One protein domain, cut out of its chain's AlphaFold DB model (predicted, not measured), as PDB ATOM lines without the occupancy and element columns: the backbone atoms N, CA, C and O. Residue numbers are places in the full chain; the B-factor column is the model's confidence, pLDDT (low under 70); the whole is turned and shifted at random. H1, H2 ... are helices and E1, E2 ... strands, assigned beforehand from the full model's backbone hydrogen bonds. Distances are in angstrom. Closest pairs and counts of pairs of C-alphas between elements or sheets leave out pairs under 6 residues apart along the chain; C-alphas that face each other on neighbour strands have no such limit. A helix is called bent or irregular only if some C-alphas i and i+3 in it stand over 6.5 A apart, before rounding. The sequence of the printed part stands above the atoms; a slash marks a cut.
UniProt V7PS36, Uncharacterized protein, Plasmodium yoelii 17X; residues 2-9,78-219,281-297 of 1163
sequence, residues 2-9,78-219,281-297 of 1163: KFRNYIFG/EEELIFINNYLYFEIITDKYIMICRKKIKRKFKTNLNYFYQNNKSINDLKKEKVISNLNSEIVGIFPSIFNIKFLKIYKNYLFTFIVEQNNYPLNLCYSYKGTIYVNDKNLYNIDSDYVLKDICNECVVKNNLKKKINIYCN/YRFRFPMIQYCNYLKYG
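This is residues 2 to 9, 78 to 219 and 281 to 297 of the 1163 residues of an uncharacterized protein of Plasmodium yoelii 17X (UniProt V7PS36). Two strongly twisted antiparallel sheets, E1 E2 E3 E4 E8 and E5 E6 E7 E9, lie partly face to face as a sandwich, and the chain passes from one to the other at the links E4 to E5 and E7 to E8. H1 and H2 sit at one end of this sandwich; at the other end H4 packs on the edge strand E9 with its first residues, and its residues 211 to 219 stick out. The short H3 grazes the first sheet, and the short H5 grazes both. The printed part has 167 residues with five named helices and nine named strands, in the order E1 E2 E3 H1 H2 E4 E5 E6 E7 E8 H3 H4 H5 E9, of mixed class. It is compact, with a radius of gyration of the C-alphas of 16.8 A and spans of 48 by 39 by 31 A.

Residues 82 to 84 form E1, 87 to 93 form E2 and 97 to 104 form E3, a meander, each strand the antiparallel neighbour of the one before. Within hydrogen-bond range are N 82 and O 89 at 3.1 A in the hairpin E1 and E2, and N 90 and O 101 at 3.0 A in the hairpin E2 and E3. H1, residues 107 to 116, is irregular, with C-alphas 111 and 114 8.2 A apart; it has 0 of 6 O i to N i+4 pairs within range and 4 of 7 O i to N i+3 pairs. H1 only grazes this sheet with residues 113 to 116; the closest C-alphas of E1 and H1 are those of Phe 83 and Phe 116, 7.8 A apart. H2, residues 123 to 128, only grazes it too, with residues 123 to 126. E4, residues 136 to 144, is antiparallel to E3, with N 100 and O 141 at 2.8 A, and bends by 64 degrees at residue 140. E5, residues 147 to 155, E6, residues 159 to 166, and E7, residues 169 to 178, form a second meander, with N 153 and O 161 at 2.8 A and N 162 and O 175 at 2.8 A. E7 runs on into E8, residues 181 to 184, across a break of 2 residues at 81 degrees. E8 is an edge strand beside E4, with N 139 and O 181 at 2.7 A. H3, residues 193 to 196, only grazes the sheet of E8; the closest C-alphas of H3 and E3 are those of Ser 193 and Tyr 97, 7.1 A apart. H4 is residues 203 to 219; H5, residues 287 to 290, is joined by a tight link, with 0 residues between them, to E9, residues 291 to 296. E9 is antiparallel to E7, with N 176 and O 293 at 2.8 A. H4 has a height of 5.5 A over their sheet and is only just over E9, on which 3 of its C-alphas fall; on the local plane it runs slantwise to E9 at 37 degrees. The closest C-alphas of H4 and E9 are those of Glu 203 and Leu 294, 5.7 A apart. H4 touches H5 with residues 205 to 209 alone; the C-alphas of Val 206 and Gln 289 are closest, at 6.8 A. In H2 and H4 every O i to N i+4 pair is within hydrogen-bond range, and H3 and H5 are too short for such a pair. The facing parts of the two sheets are 10.8 A centre to centre, their best planes 6 degrees apart and their strands at 19 degrees.

E1 begins at C-alpha 82, (38.442, -37.508, -47.417). From first to last C-alpha, E2 measures 19.6 A, E3 23.2 A, E4 22.7 A, E5 22.5 A, E6 22.5 A and E7 25.6 A. H4 measures 24.7 A and ends at C-alpha 219, (78.875, -39.918, -33.211). E9 measures 13.9 A and ends at C-alpha 296, (51.396, -25.289, -27.381).

The C-alphas farthest apart are those of Asn 119 and Asn 219, at 54.4 A. Residues 10 to 77 are cut out, with 9.5 A between C-alphas 9 and 78, and residues 220 to 280, with 35.5 A between C-alphas 219 and 281. Of the links that are printed whole, none is long. The mean pLDDT of the printed part is 72.0; 53 residues are under 70, among them 2 to 9, 78 to 85, 109 to 122 and 210 to 219.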
ATOM      1  N   LYS A   2      37.219 -17.776 -42.214       22.39
ATOM      2  CA  LYS A   2      37.637 -19.097 -42.708       22.39
ATOM      3  C   LYS A   2      38.086 -19.869 -41.477       22.39
ATOM      4  O   LYS A   2      39.268 -19.922 -41.165       22.39
ATOM      5  N   PHE A   3      37.116 -20.275 -40.677       24.95
ATOM      6  CA  PHE A   3      37.342 -21.114 -39.513       24.95
ATOM      7  C   PHE A   3      36.453 -22.323 -39.683       24.95
ATOM      8  O   PHE A   3      35.320 -22.162 -40.128       24.95
ATOM      9  N   ARG A   4      37.000 -23.478 -39.299       27.55
ATOM     10  CA  ARG A   4      36.601 -24.839 -39.662       27.55
ATOM     11  C   ARG A   4      37.333 -25.303 -40.937       27.55
ATOM     12  O   ARG A   4      36.878 -25.121 -42.053       27.55
ATOM     13  N   ASN A   5      38.511 -25.894 -40.727       25.47
ATOM     14  CA  ASN A   5      39.007 -27.036 -41.503       25.47
ATOM     15  C   ASN A   5      38.947 -28.248 -40.558       25.47
ATOM     16  O   ASN A   5      39.969 -28.839 -40.216       25.47
ATOM     17  N   TYR A   6      37.742 -28.587 -40.109       31.30
ATOM     18  CA  TYR A   6      37.436 -29.977 -39.839       31.30
ATOM     19  C   TYR A   6      37.694 -30.725 -41.143       31.30
ATOM     20  O   TYR A   6      37.142 -30.407 -42.194       31.30
ATOM     21  N   ILE A   7      38.646 -31.639 -41.073       35.66
ATOM     22  CA  ILE A   7      38.893 -32.595 -42.138       35.66
ATOM     23  C   ILE A   7      37.780 -33.660 -42.058       35.66
ATOM     24  O   ILE A   7      37.191 -33.977 -43.084       35.66
ATOM     25  N   PHE A   8      37.346 -34.027 -40.846       28.80
ATOM     26  CA  PHE A   8      36.153 -34.841 -40.581       28.80
ATOM     27  C   PHE A   8      35.123 -34.037 -39.795       28.80
ATOM     28  O   PHE A   8      35.048 -34.119 -38.573       28.80
ATOM     29  N   GLY A   9      34.375 -33.172 -40.472       27.91
ATOM     30  CA  GLY A   9      33.319 -32.423 -39.807       27.91
ATOM     31  C   GLY A   9      32.113 -33.325 -39.680       27.91
ATOM     32  O   GLY A   9      31.237 -33.270 -40.537       27.91
ATOM     33  N   GLU A  78      27.607 -41.229 -42.556       43.62
ATOM     34  CA  GLU A  78      28.265 -40.319 -41.601       43.62
ATOM     35  C   GLU A  78      29.802 -40.321 -41.677       43.62
ATOM     36  O   GLU A  78      30.505 -39.857 -40.771       43.62
ATOM     37  N   GLU A  79      30.352 -40.890 -42.742       49.81
ATOM     38  CA  GLU A  79      31.778 -40.913 -43.001       49.81
ATOM     39  C   GLU A  79      32.045 -39.851 -44.061       49.81
ATOM     40  O   GLU A  79      31.922 -40.099 -45.263       49.81
ATOM     41  N   GLU A  80      32.414 -38.638 -43.634       50.34
ATOM     42  CA  GLU A  80      33.084 -37.703 -44.536       50.34
ATOM     43  C   GLU A  80      34.428 -38.312 -44.940       50.34
ATOM     44  O   GLU A  80      35.476 -38.050 -44.365       50.34
ATOM     45  N   LEU A  81      34.385 -39.187 -45.933       59.06
ATOM     46  CA  LEU A  81      35.543 -39.814 -46.524       59.06
ATOM     47  C   LEU A  81      36.351 -38.757 -47.273       59.06
ATOM     48  O   LEU A  81      35.885 -38.145 -48.241       59.06
ATOM     49  N   ILE A  82      37.588 -38.540 -46.835       61.88
ATOM     50  CA  ILE A  82      38.442 -37.508 -47.417       61.88
ATOM     51  C   ILE A  82      39.397 -38.146 -48.396       61.88
ATOM     52  O   ILE A  82      40.223 -38.989 -48.046       61.88
ATOM     53  N   PHE A  83      39.359 -37.661 -49.625       66.94
ATOM     54  CA  PHE A  83      40.276 -38.101 -50.660       66.94
ATOM     55  C   PHE A  83      41.387 -37.076 -50.833       66.94
ATOM     56  O   PHE A  83      41.156 -35.958 -51.299       66.94
ATOM     57  N   ILE A  84      42.612 -37.456 -50.473       67.25
ATOM     58  CA  ILE A  84      43.805 -36.627 -50.659       67.25
ATOM     59  C   ILE A  84      44.916 -37.500 -51.238       67.25
ATOM     60  O   ILE A  84      45.287 -38.527 -50.679       67.25
ATOM     61  N   ASN A  85      45.472 -37.078 -52.378       68.94
ATOM     62  CA  ASN A  85      46.664 -37.668 -52.994       68.94
ATOM     63  C   ASN A  85      46.619 -39.207 -53.174       68.94
ATOM     64  O   ASN A  85      47.619 -39.893 -52.943       68.94
ATOM     65  N   ASN A  86      45.482 -39.738 -53.640       76.44
ATOM     66  CA  ASN A  86      45.184 -41.172 -53.830       76.44
ATOM     67  C   ASN A  86      45.009 -41.997 -52.542       76.44
ATOM     68  O   ASN A  86      45.013 -43.230 -52.602       76.44
ATOM     69  N   TYR A  87      44.863 -41.335 -51.400       79.06
ATOM     70  CA  TYR A  87      44.484 -41.960 -50.145       79.06
ATOM     71  C   TYR A  87      43.075 -41.531 -49.765       79.06
ATOM     72  O   TYR A  87      42.697 -40.373 -49.955       79.06
ATOM     73  N   LEU A  88      42.331 -42.490 -49.237       79.38
ATOM     74  CA  LEU A  88      41.091 -42.285 -48.523       79.38
ATOM     75  C   LEU A  88      41.421 -42.161 -47.040       79.38
ATOM     76  O   LEU A  88      42.029 -43.079 -46.499       79.38
ATOM     77  N   TYR A  89      41.020 -41.074 -46.399       78.69
ATOM     78  CA  TYR A  89      41.125 -40.901 -44.957       78.69
ATOM     79  C   TYR A  89      39.747 -41.066 -44.318       78.69
ATOM     80  O   TYR A  89      38.741 -40.667 -44.907       78.69
ATOM     81  N   PHE A  90      39.730 -41.639 -43.120       76.31
ATOM     82  CA  PHE A  90      38.536 -41.877 -42.316       76.31
ATOM     83  C   PHE A  90      38.877 -41.770 -40.827       76.31
ATOM     84  O   PHE A  90      40.044 -41.880 -40.440       76.31
ATOM     85  N   GLU A  91      37.858 -41.544 -40.009       77.12
ATOM     86  CA  GLU A  91      37.979 -41.354 -38.567       77.12
ATOM     87  C   GLU A  91      37.322 -42.517 -37.815       77.12
ATOM     88  O   GLU A  91      36.273 -43.020 -38.215       77.12
ATOM     89  N   ILE A  92      37.950 -42.940 -36.720       75.88
ATOM     90  CA  ILE A  92      37.424 -43.892 -35.745       75.88
ATOM     91  C   ILE A  92      37.365 -43.165 -34.403       75.88
ATOM     92  O   ILE A  92      38.385 -42.692 -33.905       75.88
ATOM     93  N   ILE A  93      36.173 -43.088 -33.816       67.50
ATOM     94  CA  ILE A  93      35.940 -42.444 -32.522       67.50
ATOM     95  C   ILE A  93      35.483 -43.506 -31.532       67.50
ATOM     96  O   ILE A  93      34.506 -44.215 -31.776       67.50
ATOM     97  N   THR A  94      36.169 -43.576 -30.399       71.62
ATOM     98  CA  THR A  94      35.792 -44.378 -29.234       71.62
ATOM     99  C   THR A  94      35.649 -43.466 -28.019       71.62
ATOM    100  O   THR A  94      36.045 -42.299 -28.052       71.62
ATOM    101  N   ASP A  95      35.130 -43.995 -26.912       67.31
ATOM    102  CA  ASP A  95      35.021 -43.226 -25.668       67.31
ATOM    103  C   ASP A  95      36.397 -42.838 -25.096       67.31
ATOM    104  O   ASP A  95      36.505 -41.861 -24.353       67.31
ATOM    105  N   LYS A  96      37.464 -43.559 -25.472       74.88
ATOM    106  CA  LYS A  96      38.836 -43.326 -24.995       74.88
ATOM    107  C   LYS A  96      39.671 -42.464 -25.946       74.88
ATOM    108  O   LYS A  96      40.472 -41.650 -25.489       74.88
ATOM    109  N   TYR A  97      39.503 -42.622 -27.260       81.25
ATOM    110  CA  TYR A  97      40.357 -41.969 -28.256       81.25
ATOM    111  C   TYR A  97      39.646 -41.637 -29.570       81.25
ATOM    112  O   TYR A  97      38.690 -42.294 -29.977       81.25
ATOM    113  N   ILE A  98      40.198 -40.649 -30.270       80.31
ATOM    114  CA  ILE A  98      39.907 -40.305 -31.659       80.31
ATOM    115  C   ILE A  98      41.114 -40.700 -32.502       80.31
ATOM    116  O   ILE A  98      42.244 -40.290 -32.229       80.31
ATOM    117  N   MET A  99      40.881 -41.489 -33.542       85.19
ATOM    118  CA  MET A  99      41.913 -42.005 -34.423       85.19
ATOM    119  C   MET A  99      41.602 -41.659 -35.876       85.19
ATOM    120  O   MET A  99      40.522 -41.934 -36.382       85.19
ATOM    121  N   ILE A 100      42.580 -41.094 -36.574       86.62
ATOM    122  CA  ILE A 100      42.517 -40.857 -38.012       86.62
ATOM    123  C   ILE A 100      43.333 -41.932 -38.706       86.62
ATOM    124  O   ILE A 100      44.515 -42.133 -38.411       86.62
ATOM    125  N   CYS A 101      42.710 -42.577 -39.680       86.81
ATOM    126  CA  CYS A 101      43.299 -43.623 -40.492       86.81
ATOM    127  C   CYS A 101      43.251 -43.248 -41.971       86.81
ATOM    128  O   CYS A 101      42.513 -42.358 -42.401       86.81
ATOM    129  N   ARG A 102      44.045 -43.951 -42.777       87.69
ATOM    130  CA  ARG A 102      43.960 -43.888 -44.230       87.69
ATOM    131  C   ARG A 102      44.126 -45.245 -44.892       87.69
ATOM    132  O   ARG A 102      44.785 -46.142 -44.372       87.69
ATOM    133  N   LYS A 103      43.588 -45.352 -46.104       87.88
ATOM    134  CA  LYS A 103      43.768 -46.476 -47.024       87.88
ATOM    135  C   LYS A 103      44.151 -45.977 -48.407       87.88
ATOM    136  O   LYS A 103      43.654 -44.964 -48.894       87.88
ATOM    137  N   LYS A 104      45.041 -46.710 -49.066       86.12
ATOM    138  CA  LYS A 104      45.462 -46.415 -50.436       86.12
ATOM    139  C   LYS A 104      44.421 -46.921 -51.433       86.12
ATOM    140  O   LYS A 104      44.001 -48.075 -51.362       86.12
ATOM    141  N   ILE A 105      44.054 -46.080 -52.396       82.00
ATOM    142  CA  ILE A 105      43.140 -46.456 -53.483       82.00
ATOM    143  C   ILE A 105      43.901 -47.300 -54.510       82.00
ATOM    144  O   ILE A 105      45.018 -46.947 -54.919       82.00
ATOM    145  N   LYS A 106      43.309 -48.417 -54.952       80.88
ATOM    146  CA  LYS A 106      43.929 -49.289 -55.961       80.88
ATOM    147  C   LYS A 106      44.109 -48.551 -57.290       80.88
ATOM    148  O   LYS A 106      43.256 -47.775 -57.717       80.88
ATOM    149  N   ARG A 107      45.232 -48.819 -57.975       73.19
ATOM    150  CA  ARG A 107      45.660 -48.095 -59.193       73.19
ATOM    151  C   ARG A 107      44.580 -48.039 -60.283       73.19
ATOM    152  O   ARG A 107      44.423 -46.978 -60.876       73.19
ATOM    153  N   LYS A 108      43.807 -49.117 -60.468       72.62
ATOM    154  CA  LYS A 108      42.732 -49.215 -61.472       72.62
ATOM    155  C   LYS A 108      41.605 -48.182 -61.321       72.62
ATOM    156  O   LYS A 108      40.906 -47.912 -62.283       72.62
ATOM    157  N   PHE A 109      41.456 -47.569 -60.145       65.50
ATOM    158  CA  PHE A 109      40.391 -46.600 -59.863       65.50
ATOM    159  C   PHE A 109      40.872 -45.139 -59.805       65.50
ATOM    160  O   PHE A 109      40.084 -44.239 -59.520       65.50
ATOM    161  N   LYS A 110      42.156 -44.865 -60.089       60.59
ATOM    162  CA  LYS A 110      42.739 -43.510 -59.992       60.59
ATOM    163  C   LYS A 110      42.185 -42.509 -61.011       60.59
ATOM    164  O   LYS A 110      42.185 -41.313 -60.736       60.59
ATOM    165  N   THR A 111      41.731 -42.966 -62.173       49.34
ATOM    166  CA  THR A 111      41.189 -42.109 -63.245       49.34
ATOM    167  C   THR A 111      39.752 -41.653 -62.971       49.34
ATOM    168  O   THR A 111      39.351 -40.597 -63.452       49.34
ATOM    169  N   ASN A 112      39.020 -42.364 -62.106       51.81
ATOM    170  CA  ASN A 112      37.644 -42.058 -61.702       51.81
ATOM    171  C   ASN A 112      37.563 -41.408 -60.309       51.81
ATOM    172  O   ASN A 112      36.599 -41.608 -59.582       51.81
ATOM    173  N   LEU A 113      38.547 -40.588 -59.916       52.94
ATOM    174  CA  LEU A 113      38.536 -39.900 -58.611       52.94
ATOM    175  C   LEU A 113      37.289 -39.034 -58.379       52.94
ATOM    176  O   LEU A 113      36.857 -38.901 -57.239       52.94
ATOM    177  N   ASN A 114      36.680 -38.499 -59.444       51.09
ATOM    178  CA  ASN A 114      35.403 -37.791 -59.348       51.09
ATOM    179  C   ASN A 114      34.335 -38.682 -58.693       51.09
ATOM    180  O   ASN A 114      33.772 -38.266 -57.686       51.09
ATOM    181  N   TYR A 115      34.183 -39.931 -59.152       51.94
ATOM    182  CA  TYR A 115      33.205 -40.916 -58.659       51.94
ATOM    183  C   TYR A 115      33.254 -41.121 -57.131       51.94
ATOM    184  O   TYR A 115      32.234 -41.377 -56.495       51.94
ATOM    185  N   PHE A 116      34.433 -40.961 -56.520       53.72
ATOM    186  CA  PHE A 116      34.640 -41.155 -55.083       53.72
ATOM    187  C   PHE A 116      34.230 -39.966 -54.215       53.72
ATOM    188  O   PHE A 116      33.709 -40.172 -53.126       53.72
ATOM    189  N   TYR A 117      34.385 -38.728 -54.694       52.88
ATOM    190  CA  TYR A 117      33.915 -37.544 -53.957       52.88
ATOM    191  C   TYR A 117      32.378 -37.458 -53.870       52.88
ATOM    192  O   TYR A 117      31.851 -36.566 -53.197       52.88
ATOM    193  N   GLN A 118      31.670 -38.339 -54.584       49.81
ATOM    194  CA  GLN A 118      30.294 -38.136 -55.024       49.81
ATOM    195  C   GLN A 118      29.278 -39.126 -54.437       49.81
ATOM    196  O   GLN A 118      28.154 -38.718 -54.175       49.81
ATOM    197  N   ASN A 119      29.650 -40.385 -54.186       49.34
ATOM    198  CA  ASN A 119      28.654 -41.454 -54.026       49.34
ATOM    199  C   ASN A 119      28.275 -41.864 -52.591       49.34
ATOM    200  O   ASN A 119      27.633 -42.897 -52.454       49.34
ATOM    201  N   ASN A 120      28.624 -41.110 -51.536       52.44
ATOM    202  CA  ASN A 120      28.294 -41.475 -50.136       52.44
ATOM    203  C   ASN A 120      28.578 -42.962 -49.807       52.44
ATOM    204  O   ASN A 120      27.888 -43.570 -48.998       52.44
ATOM    205  N   LYS A 121      29.565 -43.581 -50.465       62.31
ATOM    206  CA  LYS A 121      29.885 -44.987 -50.220       62.31
ATOM    207  C   LYS A 121      30.589 -45.071 -48.884       62.31
ATOM    208  O   LYS A 121      31.578 -44.366 -48.692       62.31
ATOM    209  N   SER A 122      30.103 -45.930 -47.997       66.81
ATOM    210  CA  SER A 122      30.811 -46.213 -46.754       66.81
ATOM    211  C   SER A 122      32.172 -46.826 -47.054       66.81
ATOM    212  O   SER A 122      32.412 -47.398 -48.129       66.81
ATOM    213  N   ILE A 123      33.083 -46.764 -46.085       73.69
ATOM    214  CA  ILE A 123      34.344 -47.489 -46.192       73.69
ATOM    215  C   ILE A 123      34.119 -48.986 -46.457       73.69
ATOM    216  O   ILE A 123      34.909 -49.614 -47.166       73.69
ATOM    217  N   ASN A 124      33.014 -49.551 -45.961       74.56
ATOM    218  CA  ASN A 124      32.634 -50.942 -46.179       74.56
ATOM    219  C   ASN A 124      32.186 -51.208 -47.621       74.56
ATOM    220  O   ASN A 124      32.591 -52.216 -48.199       74.56
ATOM    221  N   ASP A 125      31.446 -50.296 -48.244       75.12
ATOM    222  CA  ASP A 125      31.057 -50.429 -49.655       75.12
ATOM    223  C   ASP A 125      32.284 -50.358 -50.567       75.12
ATOM    224  O   ASP A 125      32.455 -51.172 -51.474       75.12
ATOM    225  N   LEU A 126      33.224 -49.459 -50.263       77.00
ATOM    226  CA  LEU A 126      34.491 -49.356 -50.991       77.00
ATOM    227  C   LEU A 126      35.374 -50.606 -50.833       77.00
ATOM    228  O   LEU A 126      36.116 -50.968 -51.757       77.00
ATOM    229  N   LYS A 127      35.306 -51.275 -49.675       79.75
ATOM    230  CA  LYS A 127      35.932 -52.585 -49.435       79.75
ATOM    231  C   LYS A 127      35.255 -53.688 -50.254       79.75
ATOM    232  O   LYS A 127      35.951 -54.450 -50.932       79.75
ATOM    233  N   LYS A 128      33.915 -53.750 -50.255       82.44
ATOM    234  CA  LYS A 128      33.119 -54.714 -51.044       82.44
ATOM    235  C   LYS A 128      33.407 -54.590 -52.542       82.44
ATOM    236  O   LYS A 128      33.692 -55.583 -53.204       82.44
ATOM    237  N   GLU A 129      33.483 -53.363 -53.050       78.69
ATOM    238  CA  GLU A 129      33.819 -53.058 -54.451       78.69
ATOM    239  C   GLU A 129      35.306 -53.250 -54.790       78.69
ATOM    240  O   GLU A 129      35.755 -52.990 -55.910       78.69
ATOM    241  N   LYS A 130      36.107 -53.704 -53.818       81.44
ATOM    242  CA  LYS A 130      37.549 -53.933 -53.951       81.44
ATOM    243  C   LYS A 130      38.298 -52.675 -54.410       81.44
ATOM    244  O   LYS A 130      39.363 -52.817 -55.021       81.44
ATOM    245  N   VAL A 131      37.799 -51.471 -54.112       78.31
ATOM    246  CA  VAL A 131      38.451 -50.180 -54.411       78.31
ATOM    247  C   VAL A 131      39.653 -49.948 -53.506       78.31
ATOM    248  O   VAL A 131      40.711 -49.494 -53.955       78.31
ATOM    249  N   ILE A 132      39.488 -50.290 -52.233       82.06
ATOM    250  CA  ILE A 132      40.499 -50.219 -51.178       82.06
ATOM    251  C   ILE A 132      40.823 -51.634 -50.674       82.06
ATOM    252  O   ILE A 132      40.251 -52.620 -51.142       82.06
ATOM    253  N   SER A 133      41.829 -51.758 -49.806       81.62
ATOM    254  CA  SER A 133      42.179 -53.037 -49.169       81.62
ATOM    255  C   SER A 133      41.264 -53.325 -47.978       81.62
ATOM    256  O   SER A 133      40.983 -52.419 -47.187       81.62
ATOM    257  N   ASN A 134      40.881 -54.591 -47.813       81.06
ATOM    258  CA  ASN A 134      40.069 -55.063 -46.685       81.06
ATOM    259  C   ASN A 134      40.931 -55.490 -45.489       81.06
ATOM    260  O   ASN A 134      40.392 -55.711 -44.415       81.06
ATOM    261  N   LEU A 135      42.248 -55.617 -45.685       82.50
ATOM    262  CA  LEU A 135      43.146 -56.226 -44.702       82.50
ATOM    263  C   LEU A 135      43.850 -55.197 -43.825       82.50
ATOM    264  O   LEU A 135      43.900 -55.365 -42.618       82.50
ATOM    265  N   ASN A 136      44.395 -54.138 -44.429       86.25
ATOM    266  CA  ASN A 136      45.322 -53.245 -43.733       86.25
ATOM    267  C   ASN A 136      44.890 -51.784 -43.837       86.25
ATOM    268  O   ASN A 136      44.433 -51.324 -44.895       86.25
ATOM    269  N   SER A 137      45.116 -51.050 -42.754       89.19
ATOM    270  CA  SER A 137      44.953 -49.605 -42.643       89.19
ATOM    271  C   SER A 137      46.237 -48.961 -42.141       89.19
ATOM    272  O   SER A 137      47.070 -49.587 -41.491       89.19
ATOM    273  N   GLU A 138      46.403 -47.686 -42.463       89.81
ATOM    274  CA  GLU A 138      47.506 -46.871 -41.972       89.81
ATOM    275  C   GLU A 138      46.948 -45.870 -40.960       89.81
ATOM    276  O   GLU A 138      46.149 -45.008 -41.322       89.81
ATOM    277  N   ILE A 139      47.360 -45.965 -39.699       88.19
ATOM    278  CA  ILE A 139      47.048 -44.970 -38.674       88.19
ATOM    279  C   ILE A 139      47.897 -43.732 -38.937       88.19
ATOM    280  O   ILE A 139      49.123 -43.784 -39.072       88.19
ATOM    281  N   VAL A 140      47.190 -42.619 -39.053       87.81
ATOM    282  CA  VAL A 140      47.699 -41.289 -39.358       87.81
ATOM    283  C   VAL A 140      47.887 -40.561 -38.027       87.81
ATOM    284  O   VAL A 140      48.992 -40.140 -37.728       87.81
ATOM    285  N   GLY A 141      46.892 -40.535 -37.141       87.38
ATOM    286  CA  GLY A 141      47.108 -40.086 -35.762       87.38
ATOM    287  C   GLY A 141      46.075 -40.626 -34.788       87.38
ATOM    288  O   GLY A 141      44.993 -41.005 -35.216       87.38
ATOM    289  N   ILE A 142      46.405 -40.649 -33.500       87.94
ATOM    290  CA  ILE A 142      45.524 -41.078 -32.412       87.94
ATOM    291  C   ILE A 142      45.653 -40.123 -31.223       87.94
ATOM    292  O   ILE A 142      46.756 -39.796 -30.789       87.94
ATOM    293  N   PHE A 143      44.524 -39.642 -30.719       85.50
ATOM    294  CA  PHE A 143      44.439 -38.646 -29.655       85.50
ATOM    295  C   PHE A 143      43.415 -39.073 -28.606       85.50
ATOM    296  O   PHE A 143      42.484 -39.794 -28.953       85.50
ATOM    297  N   PRO A 144      43.531 -38.625 -27.347       81.31
ATOM    298  CA  PRO A 144      42.484 -38.847 -26.353       81.31
ATOM    299  C   PRO A 144      41.140 -38.265 -26.818       81.31
ATOM    300  O   PRO A 144      41.114 -37.229 -27.480       81.31
ATOM    301  N   SER A 145      40.021 -38.876 -26.429       73.19
ATOM    302  CA  SER A 145      38.666 -38.414 -26.798       73.19
ATOM    303  C   SER A 145      38.316 -37.018 -26.266       73.19
ATOM    304  O   SER A 145      37.415 -36.361 -26.777       73.19
ATOM    305  N   ILE A 146      39.055 -36.529 -25.265       66.25
ATOM    306  CA  ILE A 146      38.959 -35.156 -24.741       66.25
ATOM    307  C   ILE A 146      39.556 -34.091 -25.678       66.25
ATOM    308  O   ILE A 146      39.488 -32.898 -25.362       66.25
ATOM    309  N   PHE A 147      40.204 -34.499 -26.775       70.56
ATOM    310  CA  PHE A 147      40.793 -33.588 -27.753       70.56
ATOM    311  C   PHE A 147      39.871 -33.403 -28.946       70.56
ATOM    312  O   PHE A 147      39.377 -34.364 -29.517       70.56
ATOM    313  N   ASN A 148      39.776 -32.166 -29.414       68.06
ATOM    314  CA  ASN A 148      39.077 -31.818 -30.638       68.06
ATOM    315  C   ASN A 148      40.086 -31.442 -31.722       68.06
ATOM    316  O   ASN A 148      40.885 -30.515 -31.572       68.06
ATOM    317  N   ILE A 149      40.070 -32.154 -32.847       70.94
ATOM    318  CA  ILE A 149      41.011 -31.915 -33.944       70.94
ATOM    319  C   ILE A 149      40.552 -30.689 -34.745       70.94
ATOM    320  O   ILE A 149      39.668 -30.773 -35.593       70.94
ATOM    321  N   LYS A 150      41.185 -29.532 -34.516       68.75
ATOM    322  CA  LYS A 150      40.871 -28.275 -35.219       68.75
ATOM    323  C   LYS A 150      41.354 -28.247 -36.664       68.75
ATOM    324  O   LYS A 150      40.704 -27.638 -37.513       68.75
ATOM    325  N   PHE A 151      42.531 -28.818 -36.925       70.38
ATOM    326  CA  PHE A 151      43.160 -28.807 -38.246       70.38
ATOM    327  C   PHE A 151      43.987 -30.074 -38.463       70.38
ATOM    328  O   PHE A 151      44.770 -30.441 -37.595       70.38
ATOM    329  N   LEU A 152      43.908 -30.667 -39.658       81.50
ATOM    330  CA  LEU A 152      44.929 -31.578 -40.185       81.50
ATOM    331  C   LEU A 152      45.552 -30.965 -41.454       81.50
ATOM    332  O   LEU A 152      44.877 -30.382 -42.301       81.50
ATOM    333  N   LYS A 153      46.868 -31.085 -41.609       80.12
ATOM    334  CA  LYS A 153      47.581 -30.728 -42.838       80.12
ATOM    335  C   LYS A 153      48.441 -31.869 -43.310       80.12
ATOM    336  O   LYS A 153      49.236 -32.397 -42.548       80.12
ATOM    337  N   ILE A 154      48.307 -32.193 -44.591       81.19
ATOM    338  CA  ILE A 154      49.056 -33.260 -45.249       81.19
ATOM    339  C   ILE A 154      50.023 -32.627 -46.246       81.19
ATOM    340  O   ILE A 154      49.618 -31.909 -47.162       81.19
ATOM    341  N   TYR A 155      51.310 -32.929 -46.101       78.88
ATOM    342  CA  TYR A 155      52.357 -32.515 -47.025       78.88
ATOM    343  C   TYR A 155      53.025 -33.743 -47.656       78.88
ATOM    344  O   TYR A 155      53.561 -34.610 -46.964       78.88
ATOM    345  N   LYS A 156      52.974 -33.829 -48.997       75.25
ATOM    346  CA  LYS A 156      53.579 -34.904 -49.817       75.25
ATOM    347  C   LYS A 156      53.235 -36.355 -49.393       75.25
ATOM    348  O   LYS A 156      53.949 -37.267 -49.786       75.25
ATOM    349  N   ASN A 157      52.160 -36.585 -48.630       79.38
ATOM    350  CA  ASN A 157      51.654 -37.896 -48.155       79.38
ATOM    351  C   ASN A 157      52.391 -38.574 -47.008       79.38
ATOM    352  O   ASN A 157      52.009 -39.679 -46.638       79.38
ATOM    353  N   TYR A 158      53.429 -37.975 -46.454       80.81
ATOM    354  CA  TYR A 158      54.168 -38.609 -45.363       80.81
ATOM    355  C   TYR A 158      54.360 -37.674 -44.184       80.81
ATOM    356  O   TYR A 158      54.694 -38.146 -43.111       80.81
ATOM    357  N   LEU A 159      54.208 -36.365 -44.372       83.50
ATOM    358  CA  LEU A 159      54.278 -35.413 -43.285       83.50
ATOM    359  C   LEU A 159      52.879 -34.911 -43.006       83.50
ATOM    360  O   LEU A 159      52.160 -34.482 -43.912       83.50
ATOM    361  N   PHE A 160      52.532 -34.938 -41.740       86.31
ATOM    362  CA  PHE A 160      51.202 -34.630 -41.300       86.31
ATOM    363  C   PHE A 160      51.259 -33.746 -40.077       86.31
ATOM    364  O   PHE A 160      52.167 -33.864 -39.256       86.31
ATOM    365  N   THR A 161      50.313 -32.831 -39.955       87.25
ATOM    366  CA  THR A 161      50.290 -31.899 -38.835       87.25
ATOM    367  C   THR A 161      48.892 -31.686 -38.331       87.25
ATOM    368  O   THR A 161      48.027 -31.281 -39.100       87.25
ATOM    369  N   PHE A 162      48.699 -31.966 -37.051       88.00
ATOM    370  CA  PHE A 162      47.457 -31.749 -36.342       88.00
ATOM    371  C   PHE A 162      47.567 -30.514 -35.469       88.00
ATOM    372  O   PHE A 162      48.578 -30.311 -34.806       88.00
ATOM    373  N   ILE A 163      46.511 -29.718 -35.437       84.88
ATOM    374  CA  ILE A 163      46.273 -28.759 -34.363       84.88
ATOM    375  C   ILE A 163      45.062 -29.292 -33.618       84.88
ATOM    376  O   ILE A 163      43.994 -29.434 -34.215       84.88
ATOM    377  N   VAL A 164      45.244 -29.607 -32.344       81.38
ATOM    378  CA  VAL A 164      44.206 -30.145 -31.469       81.38
ATOM    379  C   VAL A 164      43.907 -29.142 -30.363       81.38
ATOM    380  O   VAL A 164      44.801 -28.482 -29.836       81.38
ATOM    381  N   GLU A 165      42.635 -28.980 -30.048       72.25
ATOM    382  CA  GLU A 165      42.151 -28.246 -28.886       72.25
ATOM    383  C   GLU A 165      41.876 -29.238 -27.767       72.25
ATOM    384  O   GLU A 165      41.338 -30.314 -28.011       72.25
ATOM    385  N   GLN A 166      42.251 -28.881 -26.545       67.00
ATOM    386  CA  GLN A 166      41.920 -29.670 -25.371       67.00
ATOM    387  C   GLN A 166      40.772 -28.982 -24.652       67.00
ATOM    388  O   GLN A 166      40.829 -27.774 -24.427       67.00
ATOM    389  N   ASN A 167      39.777 -29.745 -24.207       53.53
ATOM    390  CA  ASN A 167      38.670 -29.169 -23.442       53.53
ATOM    391  C   ASN A 167      39.144 -28.466 -22.156       53.53
ATOM    392  O   ASN A 167      38.503 -27.517 -21.712       53.53
ATOM    393  N   ASN A 168      40.279 -28.901 -21.595       52.25
ATOM    394  CA  ASN A 168      40.790 -28.476 -20.291       52.25
ATOM    395  C   ASN A 168      41.968 -27.491 -20.360       52.25
ATOM    396  O   ASN A 168      42.434 -27.048 -19.311       52.25
ATOM    397  N   TYR A 169      42.457 -27.138 -21.555       58.50
ATOM    398  CA  TYR A 169      43.631 -26.278 -21.706       58.50
ATOM    399  C   TYR A 169      43.378 -25.164 -22.734       58.50
ATOM    400  O   TYR A 169      42.936 -25.449 -23.846       58.50
ATOM    401  N   PRO A 170      43.671 -23.890 -22.408       60.25
ATOM    402  CA  PRO A 170      43.298 -22.749 -23.251       60.25
ATOM    403  C   PRO A 170      44.115 -22.636 -24.548       60.25
ATOM    404  O   PRO A 170      43.730 -21.899 -25.458       60.25
ATOM    405  N   LEU A 171      45.257 -23.325 -24.641       72.12
ATOM    406  CA  LEU A 171      46.112 -23.298 -25.825       72.12
ATOM    407  C   LEU A 171      45.890 -24.538 -26.682       72.12
ATOM    408  O   LEU A 171      45.955 -25.668 -26.204       72.12
ATOM    409  N   ASN A 172      45.756 -24.318 -27.987       81.19
ATOM    410  CA  ASN A 172      45.831 -25.408 -28.950       81.19
ATOM    411  C   ASN A 172      47.223 -26.050 -28.908       81.19
ATOM    412  O   ASN A 172      48.238 -25.353 -28.815       81.19
ATOM    413  N   LEU A 173      47.268 -27.364 -29.076       85.56
ATOM    414  CA  LEU A 173      48.489 -28.145 -29.177       85.56
ATOM    415  C   LEU A 173      48.712 -28.558 -30.632       85.56
ATOM    416  O   LEU A 173      47.807 -29.056 -31.299       85.56
ATOM    417  N   CYS A 174      49.914 -28.331 -31.150       88.31
ATOM    418  CA  CYS A 174      50.271 -28.714 -32.509       88.31
ATOM    419  C   CYS A 174      51.193 -29.929 -32.522       88.31
ATOM    420  O   CYS A 174      52.296 -29.853 -31.992       88.31
ATOM    421  N   TYR A 175      50.792 -30.975 -33.242       88.31
ATOM    422  CA  TYR A 175      51.574 -32.177 -33.520       88.31
ATOM    423  C   TYR A 175      52.026 -32.195 -34.972       88.31
ATOM    424  O   TYR A 175      51.206 -31.992 -35.859       88.31
ATOM    425  N   SER A 176      53.283 -32.525 -35.247       86.19
ATOM    426  CA  SER A 176      53.750 -32.862 -36.594       86.19
ATOM    427  C   SER A 176      54.503 -34.178 -36.568       86.19
ATOM    428  O   SER A 176      55.455 -34.330 -35.806       86.19
ATOM    429  N   TYR A 177      54.114 -35.117 -37.420       82.19
ATOM    430  CA  TYR A 177      54.696 -36.455 -37.490       82.19
ATOM    431  C   TYR A 177      55.012 -36.824 -38.933       82.19
ATOM    432  O   TYR A 177      54.438 -36.298 -39.895       82.19
ATOM    433  N   LYS A 178      55.986 -37.725 -39.065       79.88
ATOM    434  CA  LYS A 178      56.464 -38.234 -40.345       79.88
ATOM    435  C   LYS A 178      56.186 -39.735 -40.406       79.88
ATOM    436  O   LYS A 178      56.664 -40.468 -39.554       79.88
ATOM    437  N   GLY A 179      55.479 -40.174 -41.439       82.06
ATOM    438  CA  GLY A 179      55.072 -41.563 -41.641       82.06
ATOM    439  C   GLY A 179      53.666 -41.855 -41.117       82.06
ATOM    440  O   GLY A 179      52.909 -40.946 -40.793       82.06
ATOM    441  N   THR A 180      53.330 -43.140 -41.098       86.06
ATOM    442  CA  THR A 180      52.066 -43.711 -40.615       86.06
ATOM    443  C   THR A 180      52.350 -45.074 -39.993       86.06
ATOM    444  O   THR A 180      53.337 -45.714 -40.361       86.06
ATOM    445  N   ILE A 181      51.481 -45.541 -39.100       85.06
ATOM    446  CA  ILE A 181      51.611 -46.854 -38.448       85.06
ATOM    447  C   ILE A 181      50.716 -47.854 -39.185       85.06
ATOM    448  O   ILE A 181      49.523 -47.613 -39.341       85.06
ATOM    449  N   TYR A 182      51.272 -48.964 -39.669       84.94
ATOM    450  CA  TYR A 182      50.487 -50.006 -40.338       84.94
ATOM    451  C   TYR A 182      49.801 -50.905 -39.313       84.94
ATOM    452  O   TYR A 182      50.451 -51.386 -38.388       84.94
ATOM    453  N   VAL A 183      48.502 -51.145 -39.498       85.19
ATOM    454  CA  VAL A 183      47.687 -51.979 -38.608       85.19
ATOM    455  C   VAL A 183      46.723 -52.834 -39.430       85.19
ATOM    456  O   VAL A 183      46.167 -52.378 -40.434       85.19
ATOM    457  N   ASN A 184      46.549 -54.090 -39.016       84.62
ATOM    458  CA  ASN A 184      45.529 -54.977 -39.571       84.62
ATOM    459  C   ASN A 184      44.144 -54.480 -39.137       84.62
ATOM    460  O   ASN A 184      43.947 -54.154 -37.970       84.62
ATOM    461  N   ASP A 185      43.182 -54.443 -40.055       84.62
ATOM    462  CA  ASP A 185      41.832 -53.949 -39.791       84.62
ATOM    463  C   ASP A 185      41.151 -54.669 -38.611       84.62
ATOM    464  O   ASP A 185      40.359 -54.041 -37.914       84.62
ATOM    465  N   LYS A 186      41.509 -55.936 -38.328       82.44
ATOM    466  CA  LYS A 186      41.034 -56.682 -37.144       82.44
ATOM    467  C   LYS A 186      41.420 -56.027 -35.810       82.44
ATOM    468  O   LYS A 186      40.672 -56.120 -34.848       82.44
ATOM    469  N   ASN A 187      42.556 -55.333 -35.768       83.25
ATOM    470  CA  ASN A 187      43.110 -54.740 -34.551       83.25
ATOM    471  C   ASN A 187      42.752 -53.251 -34.399       83.25
ATOM    472  O   ASN A 187      43.068 -52.657 -33.374       83.25
ATOM    473  N   LEU A 188      42.108 -52.630 -35.399       80.75
ATOM    474  CA  LEU A 188      41.793 -51.191 -35.390       80.75
ATOM    475  C   LEU A 188      40.909 -50.760 -34.215       80.75
ATOM    476  O   LEU A 188      41.003 -49.613 -33.791       80.75
ATOM    477  N   TYR A 189      40.054 -51.655 -33.721       80.50
ATOM    478  CA  TYR A 189      39.090 -51.353 -32.660       80.50
ATOM    479  C   TYR A 189      39.550 -51.811 -31.267       80.50
ATOM    480  O   TYR A 189      38.977 -51.375 -30.273       80.50
ATOM    481  N   ASN A 190      40.629 -52.597 -31.183       82.50
ATOM    482  CA  ASN A 190      41.125 -53.194 -29.937       82.50
ATOM    483  C   ASN A 190      42.469 -52.583 -29.513       82.50
ATOM    484  O   ASN A 190      43.363 -53.301 -29.094       82.50
ATOM    485  N   ILE A 191      42.670 -51.276 -29.680       84.00
ATOM    486  CA  ILE A 191      43.948 -50.617 -29.356       84.00
ATOM    487  C   ILE A 191      44.038 -50.340 -27.849       84.00
ATOM    488  O   ILE A 191      43.112 -49.767 -27.272       84.00
ATOM    489  N   ASP A 192      45.173 -50.680 -27.230       83.88
ATOM    490  CA  ASP A 192      45.488 -50.299 -25.847       83.88
ATOM    491  C   ASP A 192      45.750 -48.783 -25.760       83.88
ATOM    492  O   ASP A 192      46.819 -48.279 -26.129       83.88
ATOM    493  N   SER A 193      44.746 -48.038 -25.294       81.31
ATOM    494  CA  SER A 193      44.805 -46.580 -25.169       81.31
ATOM    495  C   SER A 193      45.852 -46.103 -24.172       81.31
ATOM    496  O   SER A 193      46.453 -45.051 -24.393       81.31
ATOM    497  N   ASP A 194      46.073 -46.852 -23.096       78.31
ATOM    498  CA  ASP A 194      46.880 -46.408 -21.960       78.31
ATOM    499  C   ASP A 194      48.363 -46.468 -22.328       78.31
ATOM    500  O   ASP A 194      49.141 -45.573 -21.992       78.31
ATOM    501  N   TYR A 195      48.732 -47.466 -23.133       78.94
ATOM    502  CA  TYR A 195      50.045 -47.545 -23.758       78.94
ATOM    503  C   TYR A 195      50.235 -46.488 -24.862       78.94
ATOM    504  O   TYR A 195      51.246 -45.783 -24.901       78.94
ATOM    505  N   VAL A 196      49.274 -46.364 -25.786       80.38
ATOM    506  CA  VAL A 196      49.445 -45.559 -27.009       80.38
ATOM    507  C   VAL A 196      49.390 -44.048 -26.754       80.38
ATOM    508  O   VAL A 196      50.085 -43.289 -27.440       80.38
ATOM    509  N   LEU A 197      48.584 -43.605 -25.785       82.25
ATOM    510  CA  LEU A 197      48.397 -42.192 -25.437       82.25
ATOM    511  C   LEU A 197      49.330 -41.711 -24.317       82.25
ATOM    512  O   LEU A 197      49.257 -40.546 -23.913       82.25
ATOM    513  N   LYS A 198      50.226 -42.574 -23.825       78.75
ATOM    514  CA  LYS A 198      51.214 -42.202 -22.813       78.75
ATOM    515  C   LYS A 198      52.077 -41.039 -23.302       78.75
ATOM    516  O   LYS A 198      52.532 -41.017 -24.446       78.75
ATOM    517  N   ASP A 199      52.277 -40.052 -22.429       77.44
ATOM    518  CA  ASP A 199      53.082 -38.853 -22.690       77.44
ATOM    519  C   ASP A 199      52.651 -38.028 -23.912       77.44
ATOM    520  O   ASP A 199      53.419 -37.195 -24.399       77.44
ATOM    521  N   ILE A 200      51.417 -38.194 -24.408       80.88
ATOM    522  CA  ILE A 200      50.987 -37.559 -25.659       80.88
ATOM    523  C   ILE A 200      51.135 -36.028 -25.628       80.88
ATOM    524  O   ILE A 200      51.397 -35.417 -26.660       80.88
ATOM    525  N   CYS A 201      51.042 -35.400 -24.455       79.50
ATOM    526  CA  CYS A 201      51.187 -33.954 -24.243       79.50
ATOM    527  C   CYS A 201      52.612 -33.481 -23.910       79.50
ATOM    528  O   CYS A 201      52.820 -32.281 -23.724       79.50
ATOM    529  N   ASN A 202      53.579 -34.390 -23.768       80.44
ATOM    530  CA  ASN A 202      54.871 -34.089 -23.163       80.44
ATOM    531  C   ASN A 202      55.893 -33.593 -24.204       80.44
ATOM    532  O   ASN A 202      56.550 -34.374 -24.899       80.44
ATOM    533  N   GLU A 203      56.068 -32.269 -24.299       78.56
ATOM    534  CA  GLU A 203      57.054 -31.655 -25.205       78.56
ATOM    535  C   GLU A 203      58.497 -32.111 -24.928       78.56
ATOM    536  O   GLU A 203      59.311 -32.182 -25.855       78.56
ATOM    537  N   CYS A 204      58.838 -32.409 -23.669       74.00
ATOM    538  CA  CYS A 204      60.192 -32.794 -23.278       74.00
ATOM    539  C   CYS A 204      60.583 -34.151 -23.871       74.00
ATOM    540  O   CYS A 204      61.715 -34.304 -24.326       74.00
ATOM    541  N   VAL A 205      59.640 -35.095 -23.962       75.81
ATOM    542  CA  VAL A 205      59.858 -36.404 -24.602       75.81
ATOM    543  C   VAL A 205      60.256 -36.223 -26.066       75.81
ATOM    544  O   VAL A 205      61.260 -36.779 -26.513       75.81
ATOM    545  N   VAL A 206      59.545 -35.365 -26.803       75.62
ATOM    546  CA  VAL A 206      59.854 -35.071 -28.212       75.62
ATOM    547  C   VAL A 206      61.218 -34.388 -28.350       75.62
ATOM    548  O   VAL A 206      62.043 -34.808 -29.167       75.62
ATOM    549  N   LYS A 207      61.510 -33.381 -27.514       71.75
ATOM    550  CA  LYS A 207      62.813 -32.686 -27.503       71.75
ATOM    551  C   LYS A 207      63.967 -33.652 -27.213       71.75
ATOM    552  O   LYS A 207      64.986 -33.602 -27.901       71.75
ATOM    553  N   ASN A 208      63.804 -34.551 -26.246       71.25
ATOM    554  CA  ASN A 208      64.814 -35.538 -25.872       71.25
ATOM    555  C   ASN A 208      65.036 -36.577 -26.979       71.25
ATOM    556  O   ASN A 208      66.184 -36.857 -27.326       71.25
ATOM    557  N   ASN A 209      63.966 -37.077 -27.604       70.06
ATOM    558  CA  ASN A 209      64.056 -38.004 -28.735       70.06
ATOM    559  C   ASN A 209      64.798 -37.386 -29.929       70.06
ATOM    560  O   ASN A 209      65.640 -38.037 -30.551       70.06
ATOM    561  N   LEU A 210      64.541 -36.109 -30.225       68.62
ATOM    562  CA  LEU A 210      65.264 -35.377 -31.268       68.62
ATOM    563  C   LEU A 210      66.743 -35.182 -30.917       68.62
ATOM    564  O   LEU A 210      67.600 -35.421 -31.770       68.62
ATOM    565  N   LYS A 211      67.062 -34.802 -29.671       67.50
ATOM    566  CA  LYS A 211      68.451 -34.675 -29.195       67.50
ATOM    567  C   LYS A 211      69.211 -36.004 -29.299       67.50
ATOM    568  O   LYS A 211      70.334 -36.015 -29.800       67.50
ATOM    569  N   LYS A 212      68.594 -37.125 -28.897       65.44
ATOM    570  CA  LYS A 212      69.170 -38.477 -29.030       65.44
ATOM    571  C   LYS A 212      69.479 -38.812 -30.494       65.44
ATOM    572  O   LYS A 212      70.605 -39.196 -30.799       65.44
ATOM    573  N   LYS A 213      68.530 -38.578 -31.413       63.97
ATOM    574  CA  LYS A 213      68.742 -38.781 -32.860       63.97
ATOM    575  C   LYS A 213      69.919 -37.951 -33.383       63.97
ATOM    576  O   LYS A 213      70.772 -38.492 -34.077       63.97
ATOM    577  N   ILE A 214      70.010 -36.669 -33.018       59.06
ATOM    578  CA  ILE A 214      71.114 -35.790 -33.444       59.06
ATOM    579  C   ILE A 214      72.470 -36.305 -32.933       59.06
ATOM    580  O   ILE A 214      73.416 -36.382 -33.714       59.06
ATOM    581  N   ASN A 215      72.562 -36.709 -31.662       51.34
ATOM    582  CA  ASN A 215      73.813 -37.210 -31.079       51.34
ATOM    583  C   ASN A 215      74.313 -38.493 -31.765       51.34
ATOM    584  O   ASN A 215      75.513 -38.624 -31.993       51.34
ATOM    585  N   ILE A 216      73.415 -39.400 -32.164       51.38
ATOM    586  CA  ILE A 216      73.771 -40.628 -32.899       51.38
ATOM    587  C   ILE A 216      74.368 -40.291 -34.278       51.38
ATOM    588  O   ILE A 216      75.426 -40.808 -34.638       51.38
ATOM    589  N   TYR A 217      73.757 -39.355 -35.015       43.84
ATOM    590  CA  TYR A 217      74.284 -38.877 -36.304       43.84
ATOM    591  C   TYR A 217      75.630 -38.143 -36.174       43.84
ATOM    592  O   TYR A 217      76.448 -38.163 -37.100       43.84
ATOM    593  N   CYS A 218      75.869 -37.469 -35.048       38.69
ATOM    594  CA  CYS A 218      77.151 -36.828 -34.761       38.69
ATOM    595  C   CYS A 218      78.234 -37.860 -34.407       38.69
ATOM    596  O   CYS A 218      79.336 -37.767 -34.943       38.69
ATOM    597  N   ASN A 219      77.916 -38.883 -33.608       38.66
ATOM    598  CA  ASN A 219      78.875 -39.918 -33.211       38.66
ATOM    599  C   ASN A 219      79.286 -40.840 -34.371       38.66
ATOM    600  O   ASN A 219      80.461 -41.173 -34.481       38.66
ATOM    601  N   TYR A 281      45.634 -54.638 -28.456       79.50
ATOM    602  CA  TYR A 281      46.749 -54.420 -29.377       79.50
ATOM    603  C   TYR A 281      47.596 -53.205 -28.976       79.50
ATOM    604  O   TYR A 281      47.131 -52.060 -29.011       79.50
ATOM    605  N   ARG A 282      48.875 -53.448 -28.667       79.56
ATOM    606  CA  ARG A 282      49.897 -52.417 -28.428       79.56
ATOM    607  C   ARG A 282      50.710 -52.164 -29.696       79.56
ATOM    608  O   ARG A 282      51.134 -53.094 -30.378       79.56
ATOM    609  N   PHE A 283      50.953 -50.896 -30.027       73.94
ATOM    610  CA  PHE A 283      51.901 -50.566 -31.094       73.94
ATOM    611  C   PHE A 283      53.323 -50.888 -30.654       73.94
ATOM    612  O   PHE A 283      53.667 -50.699 -29.495       73.94
ATOM    613  N   ARG A 284      54.186 -51.254 -31.606       66.44
ATOM    614  CA  ARG A 284      55.618 -51.437 -31.330       66.44
ATOM    615  C   ARG A 284      56.272 -50.178 -30.732       66.44
ATOM    616  O   ARG A 284      57.225 -50.296 -29.979       66.44
ATOM    617  N   PHE A 285      55.754 -48.992 -31.072       66.50
ATOM    618  CA  PHE A 285      56.205 -47.699 -30.556       66.50
ATOM    619  C   PHE A 285      55.008 -46.742 -30.379       66.50
ATOM    620  O   PHE A 285      54.206 -46.609 -31.314       66.50
ATOM    621  N   PRO A 286      54.874 -46.048 -29.231       69.62
ATOM    622  CA  PRO A 286      53.859 -45.016 -29.016       69.62
ATOM    623  C   PRO A 286      53.945 -43.858 -30.021       69.62
ATOM    624  O   PRO A 286      55.027 -43.485 -30.485       69.62
ATOM    625  N   MET A 287      52.811 -43.213 -30.316       77.62
ATOM    626  CA  MET A 287      52.745 -42.158 -31.342       77.62
ATOM    627  C   MET A 287      53.677 -40.970 -31.043       77.62
ATOM    628  O   MET A 287      54.268 -40.395 -31.961       77.62
ATOM    629  N   ILE A 288      53.855 -40.626 -29.763       79.38
ATOM    630  CA  ILE A 288      54.732 -39.532 -29.326       79.38
ATOM    631  C   ILE A 288      56.197 -39.739 -29.750       79.38
ATOM    632  O   ILE A 288      56.907 -38.768 -30.006       79.38
ATOM    633  N   GLN A 289      56.648 -40.986 -29.920       74.81
ATOM    634  CA  GLN A 289      58.021 -41.293 -30.341       74.81
ATOM    635  C   GLN A 289      58.279 -40.971 -31.825       74.81
ATOM    636  O   GLN A 289      59.408 -40.650 -32.211       74.81
ATOM    637  N   TYR A 290      57.229 -40.990 -32.653       73.62
ATOM    638  CA  TYR A 290      57.265 -40.571 -34.061       73.62
ATOM    639  C   TYR A 290      56.937 -39.088 -34.267       73.62
ATOM    640  O   TYR A 290      57.044 -38.566 -35.387       73.62
ATOM    641  N   CYS A 291      56.526 -38.403 -33.200       80.75
ATOM    642  CA  CYS A 291      56.274 -36.979 -33.224       80.75
ATOM    643  C   CYS A 291      57.599 -36.242 -33.419       80.75
ATOM    644  O   CYS A 291      58.564 -36.448 -32.687       80.75
ATOM    645  N   ASN A 292      57.645 -35.382 -34.432       78.31
ATOM    646  CA  ASN A 292      58.797 -34.534 -34.672       78.31
ATOM    647  C   ASN A 292      58.538 -33.119 -34.133       78.31
ATOM    648  O   ASN A 292      59.439 -32.541 -33.549       78.31
ATOM    649  N   TYR A 293      57.323 -32.569 -34.256       83.12
ATOM    650  CA  TYR A 293      56.960 -31.254 -33.698       83.12
ATOM    651  C   TYR A 293      55.875 -31.402 -32.637       83.12
ATOM    652  O   TYR A 293      54.801 -31.900 -32.968       83.12
ATOM    653  N   LEU A 294      56.101 -30.894 -31.426       85.75
ATOM    654  CA  LEU A 294      55.046 -30.726 -30.431       85.75
ATOM    655  C   LEU A 294      55.160 -29.347 -29.789       85.75
ATOM    656  O   LEU A 294      56.215 -29.032 -29.237       85.75
ATOM    657  N   LYS A 295      54.114 -28.519 -29.908       85.31
ATOM    658  CA  LYS A 295      54.117 -27.183 -29.301       85.31
ATOM    659  C   LYS A 295      52.732 -26.639 -28.957       85.31
ATOM    660  O   LYS A 295      51.832 -26.683 -29.802       85.31
ATOM    661  N   TYR A 296      52.589 -26.054 -27.769       85.31
ATOM    662  CA  TYR A 296      51.396 -25.289 -27.381       85.31
ATOM    663  C   TYR A 296      51.324 -23.889 -28.018       85.31
ATOM    664  O   TYR A 296      52.330 -23.255 -28.338       85.31
ATOM    665  N   GLY A 297      50.101 -23.383 -28.175       83.62
ATOM    666  CA  GLY A 297      49.805 -22.003 -28.574       83.62
ATOM    667  C   GLY A 297      49.817 -21.750 -30.081       83.62
ATOM    668  O   GLY A 297      49.775 -20.595 -30.505       83.62
TER     669      GLY A 297